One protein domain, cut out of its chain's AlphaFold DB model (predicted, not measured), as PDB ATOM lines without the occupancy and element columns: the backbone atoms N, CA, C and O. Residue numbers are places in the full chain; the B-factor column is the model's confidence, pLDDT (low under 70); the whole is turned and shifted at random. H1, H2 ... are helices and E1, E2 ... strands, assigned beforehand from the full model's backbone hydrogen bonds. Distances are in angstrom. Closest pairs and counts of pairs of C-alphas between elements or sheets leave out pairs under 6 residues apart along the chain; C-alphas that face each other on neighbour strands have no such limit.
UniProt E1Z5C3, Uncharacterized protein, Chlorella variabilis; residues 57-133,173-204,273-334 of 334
ATOM      1  N   THR A  57     172.684 177.530 265.080       64.06
ATOM      2  CA  THR A  57     173.338 178.826 264.846       64.06
ATOM      3  C   THR A  57     174.555 178.942 265.748       64.06
ATOM      4  O   THR A  57     174.423 178.804 266.968       64.06
ATOM      5  N   SER A  58     175.727 179.097 265.141       83.25
ATOM      6  CA  SER A  58     176.983 179.026 265.865       83.25
ATOM      7  C   SER A  58     176.970 179.999 267.045       83.25
ATOM      8  O   SER A  58     176.502 181.135 266.936       83.25
ATOM      9  N   GLU A  59     177.488 179.559 268.190       90.00
ATOM     10  CA  GLU A  59     177.560 180.377 269.409       90.00
ATOM     11  C   GLU A  59     178.238 181.733 269.142       90.00
ATOM     12  O   GLU A  59     177.828 182.773 269.669       90.00
ATOM     13  N   TRP A  60     179.224 181.744 268.235       93.00
ATOM     14  CA  TRP A  60     179.892 182.968 267.811       93.00
ATOM     15  C   TRP A  60     178.928 183.963 267.150       93.00
ATOM     16  O   TRP A  60     179.016 185.159 267.422       93.00
ATOM     17  N   PHE A  61     177.987 183.493 266.322       94.12
ATOM     18  CA  PHE A  61     177.062 184.360 265.597       94.12
ATOM     19  C   PHE A  61     176.024 184.950 266.545       94.12
ATOM     20  O   PHE A  61     175.744 186.145 266.498       94.12
ATOM     21  N   GLN A  62     175.523 184.144 267.486       93.69
ATOM     22  CA  GLN A  62     174.652 184.647 268.545       93.69
ATOM     23  C   GLN A  62     175.359 185.711 269.400       93.69
ATOM     24  O   GLN A  62     174.750 186.729 269.733       93.69
ATOM     25  N   THR A  63     176.635 185.498 269.728       94.25
ATOM     26  CA  THR A  63     177.457 186.465 270.473       94.25
ATOM     27  C   THR A  63     177.625 187.771 269.696       94.25
ATOM     28  O   THR A  63     177.364 188.840 270.245       94.25
ATOM     29  N   ALA A  64     177.964 187.695 268.405       96.44
ATOM     30  CA  ALA A  64     178.110 188.861 267.533       96.44
ATOM     31  C   ALA A  64     176.800 189.662 267.409       96.44
ATOM     32  O   ALA A  64     176.784 190.877 267.599       96.44
ATOM     33  N   VAL A  65     175.665 188.984 267.199       96.56
ATOM     34  CA  VAL A  65     174.345 189.635 267.113       96.56
ATOM     35  C   VAL A  65     173.966 190.317 268.429       96.56
ATOM     36  O   VAL A  65     173.442 191.428 268.407       96.56
ATOM     37  N   ARG A  66     174.254 189.712 269.591       95.88
ATOM     38  CA  ARG A  66     174.048 190.385 270.887       95.88
ATOM     39  C   ARG A  66     174.897 191.647 270.998       95.88
ATOM     40  O   ARG A  66     174.404 192.662 271.478       95.88
ATOM     41  N   GLU A  67     176.140 191.597 270.530       96.62
ATOM     42  CA  GLU A  67     177.037 192.750 270.536       96.62
ATOM     43  C   GLU A  67     176.556 193.867 269.599       96.62
ATOM     44  O   GLU A  67     176.603 195.039 269.966       96.62
ATOM     45  N   VAL A  68     176.008 193.518 268.432       97.06
ATOM     46  CA  VAL A  68     175.298 194.460 267.552       97.06
ATOM     47  C   VAL A  68     174.121 195.105 268.280       97.06
ATOM     48  O   VAL A  68     173.965 196.321 268.237       97.06
ATOM     49  N   VAL A  69     173.294 194.312 268.969       96.75
ATOM     50  CA  VAL A  69     172.092 194.811 269.654       96.75
ATOM     51  C   VAL A  69     172.440 195.804 270.770       96.75
ATOM     52  O   VAL A  69     171.669 196.734 270.995       96.75
ATOM     53  N   LYS A  70     173.605 195.675 271.420       95.56
ATOM     54  CA  LYS A  70     174.101 196.675 272.387       95.56
ATOM     55  C   LYS A  70     174.343 198.048 271.754       95.56
ATOM     56  O   LYS A  70     174.093 199.054 272.405       95.56
ATOM     57  N   HIS A  71     174.786 198.077 270.499       96.44
ATOM     58  CA  HIS A  71     175.155 199.293 269.764       96.44
ATOM     59  C   HIS A  71     174.095 199.710 268.733       96.44
ATOM     60  O   HIS A  71     174.345 200.555 267.880       96.44
ATOM     61  N   ILE A  72     172.902 199.109 268.769       95.44
ATOM     62  CA  ILE A  72     171.910 199.274 267.700       95.44
ATOM     63  C   ILE A  72     171.362 200.704 267.602       95.44
ATOM     64  O   ILE A  72     170.946 201.136 266.530       95.44
ATOM     65  N   ASP A  73     171.393 201.452 268.706       94.31
ATOM     66  CA  ASP A  73     170.978 202.856 268.748       94.31
ATOM     67  C   ASP A  73     171.982 203.786 268.020       94.31
ATOM     68  O   ASP A  73     171.636 204.923 267.707       94.31
ATOM     69  N   GLU A  74     173.192 203.303 267.700       95.50
ATOM     70  CA  GLU A  74     174.244 204.020 266.949       95.50
ATOM     71  C   GLU A  74     174.248 203.690 265.447       95.50
ATOM     72  O   GLU A  74     175.153 204.100 264.716       95.50
ATOM     73  N   ALA A  75     173.268 202.907 264.986       92.94
ATOM     74  CA  ALA A  75     173.201 202.464 263.605       92.94
ATOM     75  C   ALA A  75     173.013 203.638 262.618       92.94
ATOM     76  O   ALA A  75     172.268 204.571 262.933       92.94
ATOM     77  N   PRO A  76     173.606 203.560 261.407       95.44
ATOM     78  CA  PRO A  76     174.235 202.375 260.810       95.44
ATOM     79  C   PRO A  76     175.543 201.940 261.486       95.44
ATOM     80  O   PRO A  76     176.389 202.764 261.817       95.44
ATOM     81  N   VAL A  77     175.709 200.634 261.705       96.38
ATOM     82  CA  VAL A  77     176.930 200.078 262.310       96.38
ATOM     83  C   VAL A  77     177.535 198.993 261.434       96.38
ATOM     84  O   VAL A  77     176.831 198.151 260.877       96.38
ATOM     85  N   LEU A  78     178.860 199.003 261.350       96.50
ATOM     86  CA  LEU A  78     179.675 197.960 260.753       96.50
ATOM     87  C   LEU A  78     180.409 197.232 261.874       96.50
ATOM     88  O   LEU A  78     181.177 197.838 262.615       96.50
ATOM     89  N   GLN A  79     180.192 195.934 262.008       97.44
ATOM     90  CA  GLN A  79     180.897 195.099 262.966       97.44
ATOM     91  C   GLN A  79     181.833 194.141 262.237       97.44
ATOM     92  O   GLN A  79     181.432 193.432 261.319       97.44
ATOM     93  N   THR A  80     183.085 194.086 262.675       97.06
ATOM     94  CA  THR A  80     184.051 193.074 262.250       97.06
ATOM     95  C   THR A  80     184.183 192.012 263.332       97.06
ATOM     96  O   THR A  80     184.294 192.350 264.514       97.06
ATOM     97  N   VAL A  81     184.221 190.743 262.940       96.94
ATOM     98  CA  VAL A  81     184.397 189.609 263.848       96.94
ATOM     99  C   VAL A  81     185.655 188.844 263.454       96.94
ATOM    100  O   VAL A  81     185.816 188.440 262.302       96.94
ATOM    101  N   GLN A  82     186.539 188.641 264.428       96.38
ATOM    102  CA  GLN A  82     187.650 187.696 264.346       96.38
ATOM    103  C   GLN A  82     187.263 186.440 265.123       96.38
ATOM    104  O   GLN A  82     186.992 186.492 266.329       96.38
ATOM    105  N   LEU A  83     187.201 185.315 264.425       94.56
ATOM    106  CA  LEU A  83     186.878 184.018 264.989       94.56
ATOM    107  C   LEU A  83     188.137 183.443 265.640       94.56
ATOM    108  O   LEU A  83     189.189 183.301 265.021       94.56
ATOM    109  N   GLY A  84     188.038 183.140 266.934       89.56
ATOM    110  CA  GLY A  84     189.144 182.566 267.682       89.56
ATOM    111  C   GLY A  84     189.487 181.159 267.196       89.56
ATOM    112  O   GLY A  84     188.607 180.351 266.895       89.56
ATOM    113  N   VAL A  85     190.777 180.826 267.181       87.50
ATOM    114  CA  VAL A  85     191.200 179.430 267.051       87.50
ATOM    115  C   VAL A  85     190.788 178.661 268.308       87.50
ATOM    116  O   VAL A  85     191.028 179.107 269.427       87.50
ATOM    117  N   SER A  86     190.192 177.482 268.129       80.38
ATOM    118  CA  SER A  86     190.009 176.500 269.206       80.38
ATOM    119  C   SER A  86     189.201 176.994 270.425       80.38
ATOM    120  O   SER A  86     189.663 176.909 271.561       80.38
ATOM    121  N   GLY A  87     187.972 177.471 270.205       80.62
ATOM    122  CA  GLY A  87     187.003 177.715 271.287       80.62
ATOM    123  C   GLY A  87     187.216 179.002 272.089       80.62
ATOM    124  O   GLY A  87     186.477 179.251 273.039       80.62
ATOM    125  N   ALA A  88     188.188 179.839 271.717       91.06
ATOM    126  CA  ALA A  88     188.250 181.203 272.225       91.06
ATOM    127  C   ALA A  88     187.008 181.999 271.762       91.06
ATOM    128  O   ALA A  88     186.561 181.816 270.623       91.06
ATOM    129  N   PRO A  89     186.453 182.885 272.610       91.50
ATOM    130  CA  PRO A  89     185.301 183.695 272.235       91.50
ATOM    131  C   PRO A  89     185.641 184.599 271.039       91.50
ATOM    132  O   PRO A  89     186.784 185.055 270.921       91.50
ATOM    133  N   PRO A  90     184.673 184.878 270.147       95.38
ATOM    134  CA  PRO A  90     184.909 185.745 269.001       95.38
ATOM    135  C   PRO A  90     185.243 187.163 269.465       95.38
ATOM    136  O   PRO A  90     184.589 187.719 270.352       95.38
ATOM    137  N   ARG A  91     186.233 187.787 268.828       96.25
ATOM    138  CA  ARG A  91     186.553 189.194 269.067       96.25
ATOM    139  C   ARG A  91     185.730 190.050 268.113       96.25
ATOM    140  O   ARG A  91     185.961 190.032 266.907       96.25
ATOM    141  N   CYS A  92     184.787 190.801 268.667       96.94
ATOM    142  CA  CYS A  92     183.951 191.731 267.915       96.94
ATOM    143  C   CYS A  92     184.516 193.153 268.026       96.94
ATOM    144  O   CYS A  92     185.046 193.549 269.065       96.94
ATOM    145  N   SER A  93     184.430 193.933 266.955       96.62
ATOM    146  CA  SER A  93     184.715 195.371 266.966       96.62
ATOM    147  C   SER A  93     183.652 196.074 266.138       96.62
ATOM    148  O   SER A  93     183.416 195.685 264.998       96.62
ATOM    149  N   THR A  94     182.976 197.052 266.739       96.75
ATOM    150  CA  THR A  94     181.843 197.764 266.137       96.75
ATOM    151  C   THR A  94     182.261 199.188 265.800       96.75
ATOM    152  O   THR A  94     182.886 199.868 266.612       96.75
ATOM    153  N   TYR A  95     181.901 199.635 264.603       95.38
ATOM    154  CA  TYR A  95     182.206 200.949 264.063       95.38
ATOM    155  C   TYR A  95     180.898 201.609 263.629       95.38
ATOM    156  O   TYR A  95     180.145 201.031 262.845       95.38
ATOM    157  N   SER A  96     180.624 202.815 264.124       95.00
ATOM    158  CA  SER A  96     179.515 203.617 263.601       95.00
ATOM    159  C   SER A  96     179.856 204.093 262.187       95.00
ATOM    160  O   SER A  96     180.977 204.530 261.914       95.00
ATOM    161  N   VAL A  97     178.891 203.977 261.279       93.62
ATOM    162  CA  VAL A  97     178.996 204.404 259.885       93.62
ATOM    163  C   VAL A  97     177.980 205.509 259.664       93.62
ATOM    164  O   VAL A  97     176.795 205.348 259.931       93.62
ATOM    165  N   HIS A  98     178.441 206.645 259.155       92.88
ATOM    166  CA  HIS A  98     177.556 207.769 258.885       92.88
ATOM    167  C   HIS A  98     176.538 207.417 257.783       92.88
ATOM    168  O   HIS A  98     176.911 206.821 256.770       92.88
ATOM    169  N   ASP A  99     175.277 207.840 257.930       87.69
ATOM    170  CA  ASP A  99     174.195 207.543 256.971       87.69
ATOM    171  C   ASP A  99     174.544 207.933 255.528       87.69
ATOM    172  O   ASP A  99     174.217 207.219 254.580       87.69
ATOM    173  N   SER A 100     175.269 209.043 255.349       89.06
ATOM    174  CA  SER A 100     175.702 209.493 254.019       89.06
ATOM    175  C   SER A 100     176.651 208.514 253.333       89.06
ATOM    176  O   SER A 100     176.697 208.483 252.113       89.06
ATOM    177  N   VAL A 101     177.429 207.743 254.094       87.94
ATOM    178  CA  VAL A 101     178.346 206.750 253.527       87.94
ATOM    179  C   VAL A 101     177.565 205.531 253.060       87.94
ATOM    180  O   VAL A 101     177.800 205.033 251.967       87.94
ATOM    181  N   VAL A 102     176.563 205.111 253.836       84.62
ATOM    182  CA  VAL A 102     175.681 204.002 253.455       84.62
ATOM    183  C   VAL A 102     174.880 204.329 252.194       84.62
ATOM    184  O   VAL A 102     174.657 203.449 251.366       84.62
ATOM    185  N   ALA A 103     174.494 205.595 252.022       82.94
ATOM    186  CA  ALA A 103     173.745 206.070 250.863       82.94
ATOM    187  C   ALA A 103     174.581 206.253 249.578       82.94
ATOM    188  O   ALA A 103     173.991 206.455 248.519       82.94
ATOM    189  N   VAL A 104     175.918 206.212 249.653       88.62
ATOM    190  CA  VAL A 104     176.823 206.524 248.530       88.62
ATOM    191  C   VAL A 104     177.707 205.301 248.226       88.62
ATOM    192  O   VAL A 104     178.748 205.127 248.867       88.62
ATOM    193  N   PRO A 105     177.307 204.440 247.263       79.69
ATOM    194  CA  PRO A 105     178.028 203.233 246.840       79.69
ATOM    195  C   PRO A 105     179.537 203.429 246.629       79.69
ATOM    196  O   PRO A 105     180.337 202.556 246.947       79.69
ATOM    197  N   GLU A 106     179.940 204.592 246.129       87.31
ATOM    198  CA  GLU A 106     181.316 204.917 245.758       87.31
ATOM    199  C   GLU A 106     182.253 205.047 246.969       87.31
ATOM    200  O   GLU A 106     183.456 204.826 246.848       87.31
ATOM    201  N   LEU A 107     181.725 205.383 248.153       86.88
ATOM    202  CA  LEU A 107     182.527 205.520 249.376       86.88
ATOM    203  C   LEU A 107     182.851 204.172 250.027       86.88
ATOM    204  O   LEU A 107     183.771 204.077 250.845       86.88
ATOM    205  N   TRP A 108     182.128 203.121 249.653       85.25
ATOM    206  CA  TRP A 108     182.301 201.801 250.237       85.25
ATOM    207  C   TRP A 108     183.619 201.136 249.864       85.25
ATOM    208  O   TRP A 108     184.136 200.366 250.668       85.25
ATOM    209  N   GLN A 109     184.209 201.481 248.718       86.94
ATOM    210  CA  GLN A 109     185.527 200.970 248.343       86.94
ATOM    211  C   GLN A 109     186.585 201.324 249.402       86.94
ATOM    212  O   GLN A 109     187.347 200.460 249.826       86.94
ATOM    213  N   GLY A 110     186.587 202.564 249.902       88.06
ATOM    214  CA  GLY A 110     187.527 202.982 250.948       88.06
ATOM    215  C   GLY A 110     187.302 202.254 252.278       88.06
ATOM    216  O   GLY A 110     188.260 201.925 252.979       88.06
ATOM    217  N   ILE A 111     186.042 201.948 252.613       88.25
ATOM    218  CA  ILE A 111     185.711 201.122 253.782       88.25
ATOM    219  C   ILE A 111     186.202 199.691 253.575       88.25
ATOM    220  O   ILE A 111     186.850 199.151 254.466       88.25
ATOM    221  N   ALA A 112     185.934 199.086 252.418       86.12
ATOM    222  CA  ALA A 112     186.367 197.732 252.096       86.12
ATOM    223  C   ALA A 112     187.898 197.612 252.164       86.12
ATOM    224  O   ALA A 112     188.414 196.705 252.816       86.12
ATOM    225  N   GLU A 113     188.630 198.581 251.607       88.88
ATOM    226  CA  GLU A 113     190.088 198.662 251.713       88.88
ATOM    227  C   GLU A 113     190.546 198.736 253.178       88.88
ATOM    228  O   GLU A 113     191.399 197.951 253.595       88.88
ATOM    229  N   HIS A 114     189.948 199.604 253.998       88.50
ATOM    230  CA  HIS A 114     190.291 199.717 255.420       88.50
ATOM    231  C   HIS A 114     189.972 198.442 256.222       88.50
ATOM    232  O   HIS A 114     190.768 197.997 257.053       88.50
ATOM    233  N   VAL A 115     188.823 197.819 255.962       92.25
ATOM    234  CA  VAL A 115     188.406 196.560 256.591       92.25
ATOM    235  C   VAL A 115     189.348 195.427 256.176       92.25
ATOM    236  O   VAL A 115     189.772 194.644 257.025       92.25
ATOM    237  N   SER A 116     189.761 195.378 254.906       88.81
ATOM    238  CA  SER A 116     190.681 194.359 254.387       88.81
ATOM    239  C   SER A 116     192.051 194.382 255.075       88.81
ATOM    240  O   SER A 116     192.631 193.320 255.311       88.81
ATOM    241  N   GLN A 117     192.532 195.561 255.494       91.44
ATOM    242  CA  GLN A 117     193.799 195.719 256.222       91.44
ATOM    243  C   GLN A 117     193.788 195.012 257.584       91.44
ATOM    244  O   GLN A 117     194.834 194.578 258.064       91.44
ATOM    245  N   HIS A 118     192.609 194.869 258.191       91.69
ATOM    246  CA  HIS A 118     192.414 194.189 259.473       91.69
ATOM    247  C   HIS A 118     192.055 192.707 259.312       91.69
ATOM    248  O   HIS A 118     191.915 192.002 260.315       91.69
ATOM    249  N   SER A 119     191.888 192.256 258.061       92.50
ATOM    250  CA  SER A 119     191.602 190.878 257.667       92.50
ATOM    251  C   SER A 119     190.582 190.169 258.572       92.50
ATOM    252  O   SER A 119     190.900 189.099 259.094       92.50
ATOM    253  N   PRO A 120     189.385 190.736 258.809       96.12
ATOM    254  CA  PRO A 120     188.392 190.075 259.642       96.12
ATOM    255  C   PRO A 120     187.877 188.799 258.973       96.12
ATOM    256  O   PRO A 120     187.872 188.678 257.744       96.12
ATOM    257  N   ASP A 121     187.412 187.859 259.791       94.75
ATOM    258  CA  ASP A 121     186.820 186.613 259.306       94.75
ATOM    259  C   ASP A 121     185.376 186.827 258.849       94.75
ATOM    260  O   ASP A 121     184.924 186.203 257.884       94.75
ATOM    261  N   VAL A 122     184.654 187.719 259.537       94.81
ATOM    262  CA  VAL A 122     183.262 188.083 259.250       94.81
ATOM    263  C   VAL A 122     183.086 189.597 259.348       94.81
ATOM    264  O   VAL A 122     183.664 190.253 260.217       94.81
ATOM    265  N   VAL A 123     182.247 190.144 258.479       95.62
ATOM    266  CA  VAL A 123     181.783 191.528 258.494       95.62
ATOM    267  C   VAL A 123     180.257 191.521 258.555       95.62
ATOM    268  O   VAL A 123     179.600 190.781 257.823       95.62
ATOM    269  N   ILE A 124     179.693 192.325 259.452       95.81
ATOM    270  CA  ILE A 124     178.254 192.462 259.672       95.81
ATOM    271  C   ILE A 124     177.896 193.937 259.521       95.81
ATOM    272  O   ILE A 124     178.327 194.763 260.320       95.81
ATOM    273  N   LEU A 125     177.097 194.275 258.512       94.81
ATOM    274  CA  LEU A 125     176.536 195.614 258.344       94.81
ATOM    275  C   LEU A 125     175.092 195.628 258.833       94.81
ATOM    276  O   LEU A 125     174.307 194.745 258.484       94.81
ATOM    277  N   VAL A 126     174.734 196.646 259.608       95.50
ATOM    278  CA  VAL A 126     173.403 196.796 260.189       95.50
ATOM    279  C   VAL A 126     172.876 198.185 259.889       95.50
ATOM    280  O   VAL A 126     173.497 199.187 260.241       95.50
ATOM    281  N   GLN A 127     171.703 198.240 259.268       93.06
ATOM    282  CA  GLN A 127     171.042 199.483 258.893       93.06
ATOM    283  C   GLN A 127     169.584 199.463 259.339       93.06
ATOM    284  O   GLN A 127     168.896 198.447 259.252       93.06
ATOM    285  N   ARG A 128     169.080 200.608 259.801       91.94
ATOM    286  CA  ARG A 128     167.667 200.748 260.148       91.94
ATOM    287  C   ARG A 128     166.798 200.618 258.903       91.94
ATOM    288  O   ARG A 128     167.008 201.325 257.922       91.94
ATOM    289  N   VAL A 129     165.772 199.775 258.965       87.94
ATOM    290  CA  VAL A 129     164.748 199.736 257.919       87.94
ATOM    291  C   VAL A 129     163.768 200.863 258.203       87.94
ATOM    292  O   VAL A 129     163.085 200.863 259.233       87.94
ATOM    293  N   ALA A 130     163.711 201.847 257.304       77.25
ATOM    294  CA  ALA A 130     162.707 202.894 257.381       77.25
ATOM    295  C   ALA A 130     161.319 202.236 257.354       77.25
ATOM    296  O   ALA A 130     161.031 201.432 256.465       77.25
ATOM    297  N   PRO A 131     160.428 202.559 258.297       62.78
ATOM    298  CA  PRO A 131     159.189 201.811 258.434       62.78
ATOM    299  C   PRO A 131     158.197 202.080 257.284       62.78
ATOM    300  O   PRO A 131     157.236 201.335 257.124       62.78
ATOM    301  N   HIS A 132     158.451 203.090 256.443       52.78
ATOM    302  CA  HIS A 132     157.712 203.337 255.197       52.78
ATOM    303  C   HIS A 132     158.153 202.440 254.029       52.78
ATOM    304  O   HIS A 132     157.349 202.178 253.140       52.78
ATOM    305  N   ALA A 133     159.374 201.893 254.048       50.78
ATOM    306  CA  ALA A 133     159.841 200.987 252.996       50.78
ATOM    307  C   ALA A 133     159.102 199.635 253.014       50.78
ATOM    308  O   ALA A 133     158.963 198.988 251.984       50.78
ATOM    309  N   GLU A 173     149.639 201.580 263.775       67.50
ATOM    310  CA  GLU A 173     149.249 200.940 262.498       67.50
ATOM    311  C   GLU A 173     150.472 200.398 261.752       67.50
ATOM    312  O   GLU A 173     150.474 199.289 261.218       67.50
ATOM    313  N   MET A 174     151.568 201.149 261.814       57.31
ATOM    314  CA  MET A 174     152.840 200.803 261.190       57.31
ATOM    315  C   MET A 174     153.489 199.562 261.818       57.31
ATOM    316  O   MET A 174     154.060 198.728 261.115       57.31
ATOM    317  N   ARG A 175     153.359 199.401 263.142       63.00
ATOM    318  CA  ARG A 175     153.826 198.201 263.850       63.00
ATOM    319  C   ARG A 175     153.065 196.960 263.387       63.00
ATOM    320  O   ARG A 175     153.702 195.941 263.132       63.00
ATOM    321  N   VAL A 176     151.743 197.062 263.244       71.00
ATOM    322  CA  VAL A 176     150.896 195.960 262.761       71.00
ATOM    323  C   VAL A 176     151.283 195.569 261.333       71.00
ATOM    324  O   VAL A 176     151.434 194.385 261.051       71.00
ATOM    325  N   HIS A 177     151.539 196.545 260.456       69.31
ATOM    326  CA  HIS A 177     151.955 196.282 259.075       69.31
ATOM    327  C   HIS A 177     153.302 195.562 258.969       69.31
ATOM    328  O   HIS A 177     153.426 194.592 258.224       69.31
ATOM    329  N   ALA A 178     154.310 196.007 259.724       61.09
ATOM    330  CA  ALA A 178     155.622 195.367 259.719       61.09
ATOM    331  C   ALA A 178     155.576 193.955 260.332       61.09
ATOM    332  O   ALA A 178     156.195 193.033 259.807       61.09
ATOM    333  N   GLU A 179     154.809 193.760 261.411       64.81
ATOM    334  CA  GLU A 179     154.590 192.431 261.996       64.81
ATOM    335  C   GLU A 179     153.883 191.493 261.013       64.81
ATOM    336  O   GLU A 179     154.297 190.341 260.868       64.81
ATOM    337  N   GLU A 180     152.887 191.991 260.281       72.56
ATOM    338  CA  GLU A 180     152.196 191.223 259.248       72.56
ATOM    339  C   GLU A 180     153.114 190.890 258.067       72.56
ATOM    340  O   GLU A 180     153.117 189.751 257.607       72.56
ATOM    341  N   ALA A 181     153.941 191.829 257.603       70.00
ATOM    342  CA  ALA A 181     154.912 191.577 256.539       70.00
ATOM    343  C   ALA A 181     155.909 190.477 256.940       70.00
ATOM    344  O   ALA A 181     156.086 189.512 256.200       70.00
ATOM    345  N   CYS A 182     156.479 190.553 258.146       61.78
ATOM    346  CA  CYS A 182     157.336 189.499 258.696       61.78
ATOM    347  C   CYS A 182     156.605 188.154 258.770       61.78
ATOM    348  O   CYS A 182     157.137 187.131 258.342       61.78
ATOM    349  N   ARG A 183     155.363 188.149 259.274       68.00
ATOM    350  CA  ARG A 183     154.542 186.937 259.363       68.00
ATOM    351  C   ARG A 183     154.294 186.330 257.985       68.00
ATOM    352  O   ARG A 183     154.363 185.110 257.847       68.00
ATOM    353  N   ARG A 184     154.047 187.158 256.968       72.50
ATOM    354  CA  ARG A 184     153.883 186.727 255.574       72.50
ATOM    355  C   ARG A 184     155.176 186.152 255.009       72.50
ATOM    356  O   ARG A 184     155.103 185.102 254.381       72.50
ATOM    357  N   LEU A 185     156.335 186.762 255.265       65.38
ATOM    358  CA  LEU A 185     157.637 186.235 254.826       65.38
ATOM    359  C   LEU A 185     157.916 184.853 255.437       65.38
ATOM    360  O   LEU A 185     158.269 183.923 254.721       65.38
ATOM    361  N   VAL A 186     157.663 184.679 256.735       61.94
ATOM    362  CA  VAL A 186     157.827 183.374 257.399       61.94
ATOM    363  C   VAL A 186     156.811 182.351 256.872       61.94
ATOM    364  O   VAL A 186     157.177 181.237 256.513       61.94
ATOM    365  N   SER A 187     155.532 182.724 256.761       67.44
ATOM    366  CA  SER A 187     154.467 181.793 256.338       67.44
ATOM    367  C   SER A 187     154.570 181.378 254.870       67.44
ATOM    368  O   SER A 187     154.093 180.311 254.499       67.44
ATOM    369  N   SER A 188     155.177 182.215 254.028       70.31
ATOM    370  CA  SER A 188     155.418 181.908 252.613       70.31
ATOM    371  C   SER A 188     156.666 181.049 252.385       70.31
ATOM    372  O   SER A 188     156.951 180.710 251.240       70.31
ATOM    373  N   GLY A 189     157.407 180.692 253.445       64.94
ATOM    374  CA  GLY A 189     158.685 179.976 253.339       64.94
ATOM    375  C   GLY A 189     159.816 180.837 252.768       64.94
ATOM    376  O   GLY A 189     160.865 180.324 252.401       64.94
ATOM    377  N   VAL A 190     159.588 182.148 252.672       58.31
ATOM    378  CA  VAL A 190     160.534 183.143 252.157       58.31
ATOM    379  C   VAL A 190     161.560 183.536 253.203       58.31
ATOM    380  O   VAL A 190     162.660 183.970 252.876       58.31
ATOM    381  N   ALA A 191     161.201 183.399 254.467       62.97
ATOM    382  CA  ALA A 191     162.114 183.529 255.574       62.97
ATOM    383  C   ALA A 191     162.183 182.184 256.294       62.97
ATOM    384  O   ALA A 191     161.145 181.566 256.550       62.97
ATOM    385  N   ASP A 192     163.398 181.745 256.622       66.06
ATOM    386  CA  ASP A 192     163.567 180.601 257.514       66.06
ATOM    387  C   ASP A 192     162.915 180.916 258.866       66.06
ATOM    388  O   ASP A 192     162.816 182.080 259.276       66.06
ATOM    389  N   ALA A 193     162.470 179.875 259.574       68.12
ATOM    390  CA  ALA A 193     162.006 180.019 260.951       68.12
ATOM    391  C   ALA A 193     163.024 180.834 261.772       68.12
ATOM    392  O   ALA A 193     164.228 180.732 261.535       68.12
ATOM    393  N   ILE A 194     162.528 181.656 262.711       71.75
ATOM    394  CA  ILE A 194     163.333 182.576 263.538       71.75
ATOM    395  C   ILE A 194     164.623 181.879 263.984       71.75
ATOM    396  O   ILE A 194     164.582 180.955 264.796       71.75
ATOM    397  N   LEU A 195     165.755 182.328 263.440       79.38
ATOM    398  CA  LEU A 195     167.036 181.656 263.635       79.38
ATOM    399  C   LEU A 195     167.598 181.933 265.020       79.38
ATOM    400  O   LEU A 195     168.159 181.047 265.656       79.38
ATOM    401  N   LEU A 196     167.450 183.173 265.485       87.62
ATOM    402  CA  LEU A 196     167.955 183.606 266.776       87.62
ATOM    403  C   LEU A 196     166.912 184.452 267.487       87.62
ATOM    404  O   LEU A 196     166.317 185.357 266.905       87.62
ATOM    405  N   HIS A 197     166.747 184.190 268.776       92.06
ATOM    406  CA  HIS A 197     166.057 185.069 269.703       92.06
ATOM    407  C   HIS A 197     166.961 185.314 270.908       92.06
ATOM    408  O   HIS A 197     167.791 184.476 271.276       92.06
ATOM    409  N   GLY A 198     166.824 186.482 271.517       92.75
ATOM    410  CA  GLY A 198     167.603 186.824 272.690       92.75
ATOM    411  C   GLY A 198     167.168 188.132 273.317       92.75
ATOM    412  O   GLY A 198     166.206 188.776 272.898       92.75
ATOM    413  N   GLN A 199     167.901 188.504 274.354       93.00
ATOM    414  CA  GLN A 199     167.714 189.739 275.091       93.00
ATOM    415  C   GLN A 199     169.074 190.272 275.534       93.00
ATOM    416  O   GLN A 199     170.012 189.492 275.721       93.00
ATOM    417  N   VAL A 200     169.173 191.593 275.627       92.00
ATOM    418  CA  VAL A 200     170.369 192.335 276.036       92.00
ATOM    419  C   VAL A 200     169.926 193.468 276.954       92.00
ATOM    420  O   VAL A 200     169.027 194.223 276.585       92.00
ATOM    421  N   GLY A 201     170.541 193.606 278.125       90.06
ATOM    422  CA  GLY A 201     170.315 194.742 279.020       90.06
ATOM    423  C   GLY A 201     170.432 194.382 280.498       90.06
ATOM    424  O   GLY A 201     170.479 193.206 280.858       90.06
ATOM    425  N   ASP A 202     170.414 195.404 281.351       86.31
ATOM    426  CA  ASP A 202     170.866 195.319 282.750       86.31
ATOM    427  C   ASP A 202     170.055 194.350 283.630       86.31
ATOM    428  O   ASP A 202     170.525 193.904 284.671       86.31
ATOM    429  N   CYS A 203     168.826 194.016 283.232       85.06
ATOM    430  CA  CYS A 203     167.927 193.124 283.972       85.06
ATOM    431  C   CYS A 203     167.584 191.834 283.218       85.06
ATOM    432  O   CYS A 203     166.741 191.064 283.677       85.06
ATOM    433  N   CYS A 204     168.206 191.592 282.062       79.75
ATOM    434  CA  CYS A 204     167.823 190.514 281.156       79.75
ATOM    435  C   CYS A 204     168.869 189.407 281.009       79.75
ATOM    436  O   CYS A 204     168.564 188.374 280.419       79.75
ATOM    437  N   HIS A 273     156.219 200.067 274.050       71.94
ATOM    438  CA  HIS A 273     157.010 199.074 273.328       71.94
ATOM    439  C   HIS A 273     157.027 199.424 271.840       71.94
ATOM    440  O   HIS A 273     156.241 198.890 271.048       71.94
ATOM    441  N   SER A 274     157.899 200.350 271.446       83.06
ATOM    442  CA  SER A 274     158.179 200.587 270.031       83.06
ATOM    443  C   SER A 274     159.123 199.499 269.523       83.06
ATOM    444  O   SER A 274     160.268 199.405 269.966       83.06
ATOM    445  N   ALA A 275     158.632 198.664 268.609       89.94
ATOM    446  CA  ALA A 275     159.480 197.732 267.882       89.94
ATOM    447  C   ALA A 275     160.242 198.480 266.776       89.94
ATOM    448  O   ALA A 275     159.648 199.282 266.055       89.94
ATOM    449  N   CYS A 276     161.529 198.183 266.624       91.12
ATOM    450  CA  CYS A 276     162.375 198.667 265.537       91.12
ATOM    451  C   CYS A 276     162.801 197.493 264.646       91.12
ATOM    452  O   CYS A 276     162.918 196.360 265.115       91.12
ATOM    453  N   TYR A 277     163.033 197.774 263.363       90.31
ATOM    454  CA  TYR A 277     163.454 196.788 262.370       90.31
ATOM    455  C   TYR A 277     164.753 197.231 261.705       90.31
ATOM    456  O   TYR A 277     164.931 198.414 261.399       90.31
ATOM    457  N   TRP A 278     165.640 196.271 261.469       93.12
ATOM    458  CA  TRP A 278     166.983 196.498 260.954       93.12
ATOM    459  C   TRP A 278     167.314 195.448 259.897       93.12
ATOM    460  O   TRP A 278     167.064 194.259 260.097       93.12
ATOM    461  N   GLY A 279     167.864 195.896 258.775       91.62
ATOM    462  CA  GLY A 279     168.467 195.035 257.774       91.62
ATOM    463  C   GLY A 279     169.875 194.698 258.234       91.62
ATOM    464  O   GLY A 279     170.622 195.587 258.641       91.62
ATOM    465  N   VAL A 280     170.216 193.417 258.207       93.69
ATOM    466  CA  VAL A 280     171.529 192.914 258.603       93.69
ATOM    467  C   VAL A 280     172.104 192.132 257.434       93.69
ATOM    468  O   VAL A 280     171.474 191.196 256.946       93.69
ATOM    469  N   VAL A 281     173.301 192.501 256.994       91.12
ATOM    470  CA  VAL A 281     174.045 191.790 255.951       91.12
ATOM    471  C   VAL A 281     175.280 191.183 256.592       91.12
ATOM    472  O   VAL A 281     176.076 191.895 257.200       91.12
ATOM    473  N   VAL A 282     175.423 189.868 256.470       92.81
ATOM    474  CA  VAL A 282     176.545 189.105 257.019       92.81
ATOM    475  C   VAL A 282     177.366 188.556 255.871       92.81
ATOM    476  O   VAL A 282     176.843 187.875 254.986       92.81
ATOM    477  N   GLN A 283     178.666 188.810 255.909       90.50
ATOM    478  CA  GLN A 283     179.615 188.278 254.948       90.50
ATOM    479  C   GLN A 283     180.813 187.683 255.667       90.50
ATOM    480  O   GLN A 283     181.293 188.244 256.647       90.50
ATOM    481  N   SER A 284     181.316 186.554 255.176       90.19
ATOM    482  CA  SER A 284     182.488 185.901 255.748       90.19
ATOM    483  C   SER A 284     183.410 185.374 254.668       90.19
ATOM    484  O   SER A 284     182.966 184.863 253.639       90.19
ATOM    485  N   ARG A 285     184.707 185.429 254.965       87.75
ATOM    486  CA  ARG A 285     185.772 184.823 254.161       87.75
ATOM    487  C   ARG A 285     185.932 183.326 254.420       87.75
ATOM    488  O   ARG A 285     186.556 182.637 253.624       87.75
ATOM    489  N   LEU A 286     185.408 182.834 255.544       87.50
ATOM    490  CA  LEU A 286     185.545 181.441 255.975       87.50
ATOM    491  C   LEU A 286     184.338 180.573 255.602       87.50
ATOM    492  O   LEU A 286     184.339 179.385 255.913       87.50
ATOM    493  N   HIS A 287     183.320 181.150 254.951       83.88
ATOM    494  CA  HIS A 287     182.099 180.446 254.545       83.88
ATOM    495  C   HIS A 287     181.473 179.649 255.701       83.88
ATOM    496  O   HIS A 287     181.199 178.452 255.618       83.88
ATOM    497  N   THR A 288     181.270 180.353 256.807       86.25
ATOM    498  CA  THR A 288     180.700 179.881 258.068       86.25
ATOM    499  C   THR A 288     179.273 179.335 257.955       86.25
ATOM    500  O   THR A 288     178.802 178.690 258.890       86.25
ATOM    501  N   GLY A 289     178.565 179.607 256.854       84.00
ATOM    502  CA  GLY A 289     177.154 179.273 256.659       84.00
ATOM    503  C   GLY A 289     176.193 180.325 257.223       84.00
ATOM    504  O   GLY A 289     174.986 180.235 256.989       84.00
ATOM    505  N   ALA A 290     176.715 181.331 257.936       88.75
ATOM    506  CA  ALA A 290     175.957 182.467 258.458       88.75
ATOM    507  C   ALA A 290     175.901 183.652 257.475       88.75
ATOM    508  O   ALA A 290     175.442 184.730 257.838       88.75
ATOM    509  N   GLU A 291     176.393 183.494 256.246       88.38
ATOM    510  CA  GLU A 291     176.378 184.564 255.251       88.38
ATOM    511  C   GLU A 291     174.958 184.808 254.729       88.38
ATOM    512  O   GLU A 291     174.175 183.878 254.501       88.38
ATOM    513  N   GLY A 292     174.637 186.074 254.480       86.81
ATOM    514  CA  GLY A 292     173.412 186.479 253.808       86.81
ATOM    515  C   GLY A 292     172.714 187.667 254.446       86.81
ATOM    516  O   GLY A 292     173.298 188.413 255.231       86.81
ATOM    517  N   CYS A 293     171.450 187.839 254.071       87.69
ATOM    518  CA  CYS A 293     170.617 188.947 254.510       87.69
ATOM    519  C   CYS A 293     169.633 188.487 255.588       87.69
ATOM    520  O   CYS A 293     168.993 187.438 255.478       87.69
ATOM    521  N   TYR A 294     169.488 189.294 256.628       90.75
ATOM    522  CA  TYR A 294     168.636 189.019 257.770       90.75
ATOM    523  C   TYR A 294     167.809 190.252 258.122       90.75
ATOM    524  O   TYR A 294     168.225 191.393 257.926       90.75
ATOM    525  N   LEU A 295     166.638 190.004 258.696       90.81
ATOM    526  CA  LEU A 295     165.807 191.003 259.338       90.81
ATOM    527  C   LEU A 295     165.925 190.845 260.852       90.81
ATOM    528  O   LEU A 295     165.524 189.826 261.422       90.81
ATOM    529  N   LEU A 296     166.469 191.865 261.505       93.88
ATOM    530  CA  LEU A 296     166.545 191.972 262.954       93.88
ATOM    531  C   LEU A 296     165.373 192.825 263.443       93.88
ATOM    532  O   LEU A 296     165.242 193.990 263.076       93.88
ATOM    533  N   LYS A 297     164.526 192.256 264.295       93.12
ATOM    534  CA  LYS A 297     163.503 192.989 265.047       93.12
ATOM    535  C   LYS A 297     164.022 193.214 266.457       93.12
ATOM    536  O   LYS A 297     164.440 192.251 267.096       93.12
ATOM    537  N   THR A 298     163.947 194.440 266.959       94.69
ATOM    538  CA  THR A 298     164.244 194.768 268.357       94.69
ATOM    539  C   THR A 298     163.029 195.383 269.043       94.69
ATOM    540  O   THR A 298     162.237 196.093 268.425       94.69
ATOM    541  N   VAL A 299     162.857 195.100 270.331       93.44
ATOM    542  CA  VAL A 299     161.828 195.690 271.191       93.44
ATOM    543  C   VAL A 299     162.506 196.145 272.472       93.44
ATOM    544  O   VAL A 299     162.950 195.318 273.269       93.44
ATOM    545  N   LYS A 300     162.592 197.463 272.662       93.38
ATOM    546  CA  LYS A 300     163.158 198.063 273.871       93.38
ATOM    547  C   LYS A 300     162.075 198.148 274.941       93.38
ATOM    548  O   LYS A 300     160.974 198.642 274.696       93.38
ATOM    549  N   ASN A 301     162.385 197.640 276.120       91.12
ATOM    550  CA  ASN A 301     161.541 197.673 277.295       91.12
ATOM    551  C   ASN A 301     162.274 198.458 278.383       91.12
ATOM    552  O   ASN A 301     163.444 198.201 278.665       91.12
ATOM    553  N   VAL A 302     161.594 199.444 278.960       90.25
ATOM    554  CA  VAL A 302     162.138 200.288 280.025       90.25
ATOM    555  C   VAL A 302     161.235 200.110 281.229       90.25
ATOM    556  O   VAL A 302     160.037 200.373 281.141       90.25
ATOM    557  N   SER A 303     161.802 199.639 282.336       86.19
ATOM    558  CA  SER A 303     161.046 199.381 283.560       86.19
ATOM    559  C   SER A 303     160.875 200.682 284.351       86.19
ATOM    560  O   SER A 303     161.860 201.204 284.892       86.19
ATOM    561  N   PRO A 304     159.649 201.230 284.447       83.94
ATOM    562  CA  PRO A 304     159.405 202.437 285.221       83.94
ATOM    563  C   PRO A 304     159.651 202.131 286.703       83.94
ATOM    564  O   PRO A 304     158.964 201.308 287.300       83.94
ATOM    565  N   GLY A 305     160.661 202.772 287.291       87.38
ATOM    566  CA  GLY A 305     160.996 202.660 288.716       87.38
ATOM    567  C   GLY A 305     162.385 202.094 289.006       87.38
ATOM    568  O   GLY A 305     163.014 202.542 289.959       87.38
ATOM    569  N   THR A 306     162.902 201.182 288.181       87.06
ATOM    570  CA  THR A 306     164.279 200.667 288.335       87.06
ATOM    571  C   THR A 306     165.272 201.352 287.406       87.06
ATOM    572  O   THR A 306     166.471 201.282 287.645       87.06
ATOM    573  N   GLY A 307     164.790 201.998 286.337       87.94
ATOM    574  CA  GLY A 307     165.653 202.561 285.298       87.94
ATOM    575  C   GLY A 307     166.331 201.500 284.429       87.94
ATOM    576  O   GLY A 307     167.099 201.862 283.545       87.94
ATOM    577  N   CYS A 308     166.032 200.209 284.637       88.88
ATOM    578  CA  CYS A 308     166.576 199.154 283.794       88.88
ATOM    579  C   CYS A 308     166.051 199.289 282.363       88.88
ATOM    580  O   CYS A 308     164.842 199.451 282.144       88.88
ATOM    581  N   THR A 309     166.959 199.130 281.401       90.88
ATOM    582  CA  THR A 309     166.625 198.963 279.991       90.88
ATOM    583  C   THR A 309     166.951 197.546 279.534       90.88
ATOM    584  O   THR A 309     168.002 196.999 279.858       90.88
ATOM    585  N   CYS A 310     166.031 196.934 278.795       93.25
ATOM    586  CA  CYS A 310     166.235 195.633 278.178       93.25
ATOM    587  C   CYS A 310     165.708 195.630 276.749       93.25
ATOM    588  O   CYS A 310     164.573 196.024 276.489       93.25
ATOM    589  N   THR A 311     166.526 195.160 275.820       94.75
ATOM    590  CA  THR A 311     166.195 195.034 274.407       94.75
ATOM    591  C   THR A 311     166.034 193.561 274.067       94.75
ATOM    592  O   THR A 311     167.005 192.808 274.030       94.75
ATOM    593  N   HIS A 312     164.799 193.150 273.792       94.62
ATOM    594  CA  HIS A 312     164.513 191.843 273.207       94.62
ATOM    595  C   HIS A 312     164.747 191.907 271.705       94.62
ATOM    596  O   HIS A 312     164.439 192.919 271.073       94.62
ATOM    597  N   PHE A 313     165.249 190.826 271.120       95.44
ATOM    598  CA  PHE A 313     165.461 190.765 269.686       95.44
ATOM    599  C   PHE A 313     165.125 189.400 269.095       95.44
ATOM    600  O   PHE A 313     165.211 188.364 269.759       95.44
ATOM    601  N   SER A 314     164.769 189.414 267.815       93.62
ATOM    602  CA  SER A 314     164.654 188.226 266.974       93.62
ATOM    603  C   SER A 314     165.308 188.489 265.623       93.62
ATOM    604  O   SER A 314     165.047 189.526 265.013       93.62
ATOM    605  N   LEU A 315     166.118 187.551 265.146       93.12
ATOM    606  CA  LEU A 315     166.777 187.603 263.847       93.12
ATOM    607  C   LEU A 315     166.192 186.525 262.936       93.12
ATOM    608  O   LEU A 315     166.142 185.348 263.298       93.12
ATOM    609  N   THR A 316     165.779 186.933 261.743       89.12
ATOM    610  CA  THR A 316     165.188 186.042 260.740       89.12
ATOM    611  C   THR A 316     165.985 186.162 259.452       89.12
ATOM    612  O   THR A 316     166.202 187.275 258.984       89.12
ATOM    613  N   ARG A 317     166.441 185.049 258.875       87.69
ATOM    614  CA  ARG A 317     167.117 185.081 257.571       87.69
ATOM    615  C   ARG A 317     166.093 185.291 256.469       87.69
ATOM    616  O   ARG A 317     165.041 184.657 256.483       87.69
ATOM    617  N   ILE A 318     166.406 186.170 255.529       84.19
ATOM    618  CA  ILE A 318     165.589 186.417 254.344       84.19
ATOM    619  C   ILE A 318     166.149 185.529 253.231       84.19
ATOM    620  O   ILE A 318     167.304 185.685 252.843       84.19
ATOM    621  N   ALA A 319     165.354 184.575 252.753       65.00
ATOM    622  CA  ALA A 319     165.760 183.570 251.771       65.00
ATOM    623  C   ALA A 319     165.298 183.884 250.331       65.00
ATOM    624  O   ALA A 319     165.539 183.075 249.439       65.00
ATOM    625  N   GLN A 320     164.654 185.034 250.069       50.84
ATOM    626  CA  GLN A 320     164.271 185.431 248.704       50.84
ATOM    627  C   GLN A 320     165.207 186.455 248.060       50.84
ATOM    628  O   GLN A 320     165.513 187.497 248.635       50.84
ATOM    629  N   GLY A 321     165.562 186.162 246.808       54.09
ATOM    630  CA  GLY A 321     166.333 186.990 245.885       54.09
ATOM    631  C   GLY A 321     166.980 186.117 244.808       54.09
ATOM    632  O   GLY A 321     166.916 184.889 244.897       54.09
ATOM    633  N   GLU A 322     167.612 186.735 243.805       50.06
ATOM    634  CA  GLU A 322     168.648 186.052 243.015       50.06
ATOM    635  C   GLU A 322     169.616 185.315 243.957       50.06
ATOM    636  O   GLU A 322     169.764 185.729 245.112       50.06
ATOM    637  N   HIS A 323     170.228 184.212 243.495       55.62
ATOM    638  CA  HIS A 323     171.131 183.400 244.321       55.62
ATOM    639  C   HIS A 323     172.027 184.325 245.146       55.62
ATOM    640  O   HIS A 323     172.556 185.292 244.603       55.62
ATOM    641  N   LEU A 324     172.188 184.045 246.446       51.03
ATOM    642  CA  LEU A 324     173.005 184.861 247.356       51.03
ATOM    643  C   LEU A 324     174.350 185.239 246.715       51.03
ATOM    644  O   LEU A 324     174.835 186.336 246.923       51.03
ATOM    645  N   GLU A 325     174.875 184.345 245.874       48.25
ATOM    646  CA  GLU A 325     176.007 184.497 244.962       48.25
ATOM    647  C   GLU A 325     175.930 185.705 244.009       48.25
ATOM    648  O   GLU A 325     176.883 186.469 243.962       48.25
ATOM    649  N   GLN A 326     174.829 185.954 243.294       52.59
ATOM    650  CA  GLN A 326     174.658 187.160 242.467       52.59
ATOM    651  C   GLN A 326     174.619 188.425 243.328       52.59
ATOM    652  O   GLN A 326     175.273 189.409 242.990       52.59
ATOM    653  N   GLN A 327     173.935 188.386 244.478       52.00
ATOM    654  CA  GLN A 327     173.978 189.495 245.438       52.00
ATOM    655  C   GLN A 327     175.388 189.697 246.010       52.00
ATOM    656  O   GLN A 327     175.762 190.832 246.270       52.00
ATOM    657  N   PHE A 328     176.178 188.630 246.164       53.59
ATOM    658  CA  PHE A 328     177.557 188.655 246.656       53.59
ATOM    659  C   PHE A 328     178.536 189.187 245.603       53.59
ATOM    660  O   PHE A 328     179.374 190.024 245.914       53.59
ATOM    661  N   VAL A 329     178.395 188.762 244.344       52.88
ATOM    662  CA  VAL A 329     179.179 189.250 243.196       52.88
ATOM    663  C   VAL A 329     178.887 190.724 242.922       52.88
ATOM    664  O   VAL A 329     179.771 191.455 242.489       52.88
ATOM    665  N   GLN A 330     177.660 191.175 243.194       46.91
ATOM    666  CA  GLN A 330     177.295 192.593 243.151       46.91
ATOM    667  C   GLN A 330     177.533 193.324 244.478       46.91
ATOM    668  O   GLN A 330     177.388 194.545 244.536       46.91
ATOM    669  N   SER A 331     177.889 192.608 245.548       53.16
ATOM    670  CA  SER A 331     178.201 193.238 246.821       53.16
ATOM    671  C   SER A 331     179.592 193.848 246.751       53.16
ATOM    672  O   SER A 331     180.562 193.220 246.340       53.16
ATOM    673  N   TRP A 332     179.678 195.093 247.180       47.56
ATOM    674  CA  TRP A 332     180.857 195.955 247.134       47.56
ATOM    675  C   TRP A 332     181.975 195.560 248.122       47.56
ATOM    676  O   TRP A 332     182.946 196.296 248.268       47.56
ATOM    677  N   LEU A 333     181.830 194.440 248.836       48.28
ATOM    678  CA  LEU A 333     182.735 193.990 249.904       48.28
ATOM    679  C   LEU A 333     183.789 192.963 249.449       48.28
ATOM    680  O   LEU A 333     184.563 192.492 250.287       48.28
ATOM    681  N   LEU A 334     183.818 192.612 248.160       41.47
ATOM    682  CA  LEU A 334     184.849 191.760 247.557       41.47
ATOM    683  C   LEU A 334     185.972 192.573 246.910       41.47
ATOM    684  O   LEU A 334     185.659 193.525 246.163       41.47
TER     685      LEU A 334
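Overview. This is residues 57 to 133, 173 to 204 and 273 to 334 of the 334 residues of an uncharacterized protein of Chlorella variabilis (UniProt E1Z5C3). One twisted antiparallel sheet of seven strands curls like part of a barrel round helix H1, which fills its hollow. H4 lies over the opposite face at E5, E6 and E7, while H2, H3 and H5 only graze the sheet. The printed part has 171 residues, with five named helices and seven named strands in the order H1 E1 E2 H2 H3 E3 H4 E4 E5 E6 E7 H5; across the sheet the order is E2 E1 E3 E5 E6 E7 E4. The class is mixed, helices and strands, and the whole is compact, with a radius of gyration of the C-alphas of 16.3 A and spans of 46 by 35 by 34 A.

Along the chain. The sheet holds E2, residues 91 to 96; E1, 77 to 82; E3, 122 to 128, 20.1 A long; E5, 275 to 284, 28.6 A; E6, 292 to 302, 31.7 A; E7, 309 to 317, 26.4 A; and E4, 196 to 201. H1, residues 59 to 70, is 16.9 A long and begins at C-alpha 59 (177.560, 180.377, 269.409). H2 is residues 99 to 102, H3 105 to 117, 19.8 A, and H4 173 to 187, 20.8 A. H5, residues 324 to 329, ends at C-alpha 329 (179.179, 189.250, 243.196).

Arrangement. E2 and E4 are the edge strands. E1 and E2 are a hairpin, with N 80 and O 93 within hydrogen-bond range at 2.8 A; between E1 and E3, N 79 and O 124 are within hydrogen-bond range at 2.8 A. N 125 and O 281 are 2.9 A apart between E3 and E5. E5, E6 and E7 form a meander, each strand the antiparallel neighbour of the one before, with N 278 and O 296 at 2.8 A and N 297 and O 314 at 2.9 A. N 313 and O 198 are 2.9 A apart between E7 and E4. The sheet curls round H1: the closest C-alphas are 6.5 A apart for Ala 64 and Cys 92 of E2, and 6.6 A for Arg 66 and Val 200 of E4. H4 has a height over the sheet of 10.1 A and runs slantwise to the strands, at 33 degrees to E5 on the local plane. With H1 and H4 on opposite faces there are three layers, helices on both faces of a sheet. E2, H2 H3, E3 is a split strand-helix-strand unit, two strands running the same way with E1 between them; its crossover is right-handed. H2 and H3 only just touch, only at the corner, with 3 pairs of C-alphas within 8 A, H3 by residues 107 to 108 alone; the closest are those of Val 101 and Leu 107, 6.0 A. Every O i to N i+4 pair is within hydrogen-bond range in H1, H4 and H5, and 6 of 9 in H3; H2 is too short for one.

Size, cuts and confidence. The farthest C-alphas, of Gly 305 and Val 329, are 50.8 A apart. Residues 134 to 172 and 205 to 272 are not printed, with gaps of 14.2 A between C-alphas 133 and 173 and 15.9 A between C-alphas 204 and 273. Of the links that are printed whole, none is long. Mean pLDDT of the printed part is 83.1; 36 residues are under 70, among them residues 319 to 334.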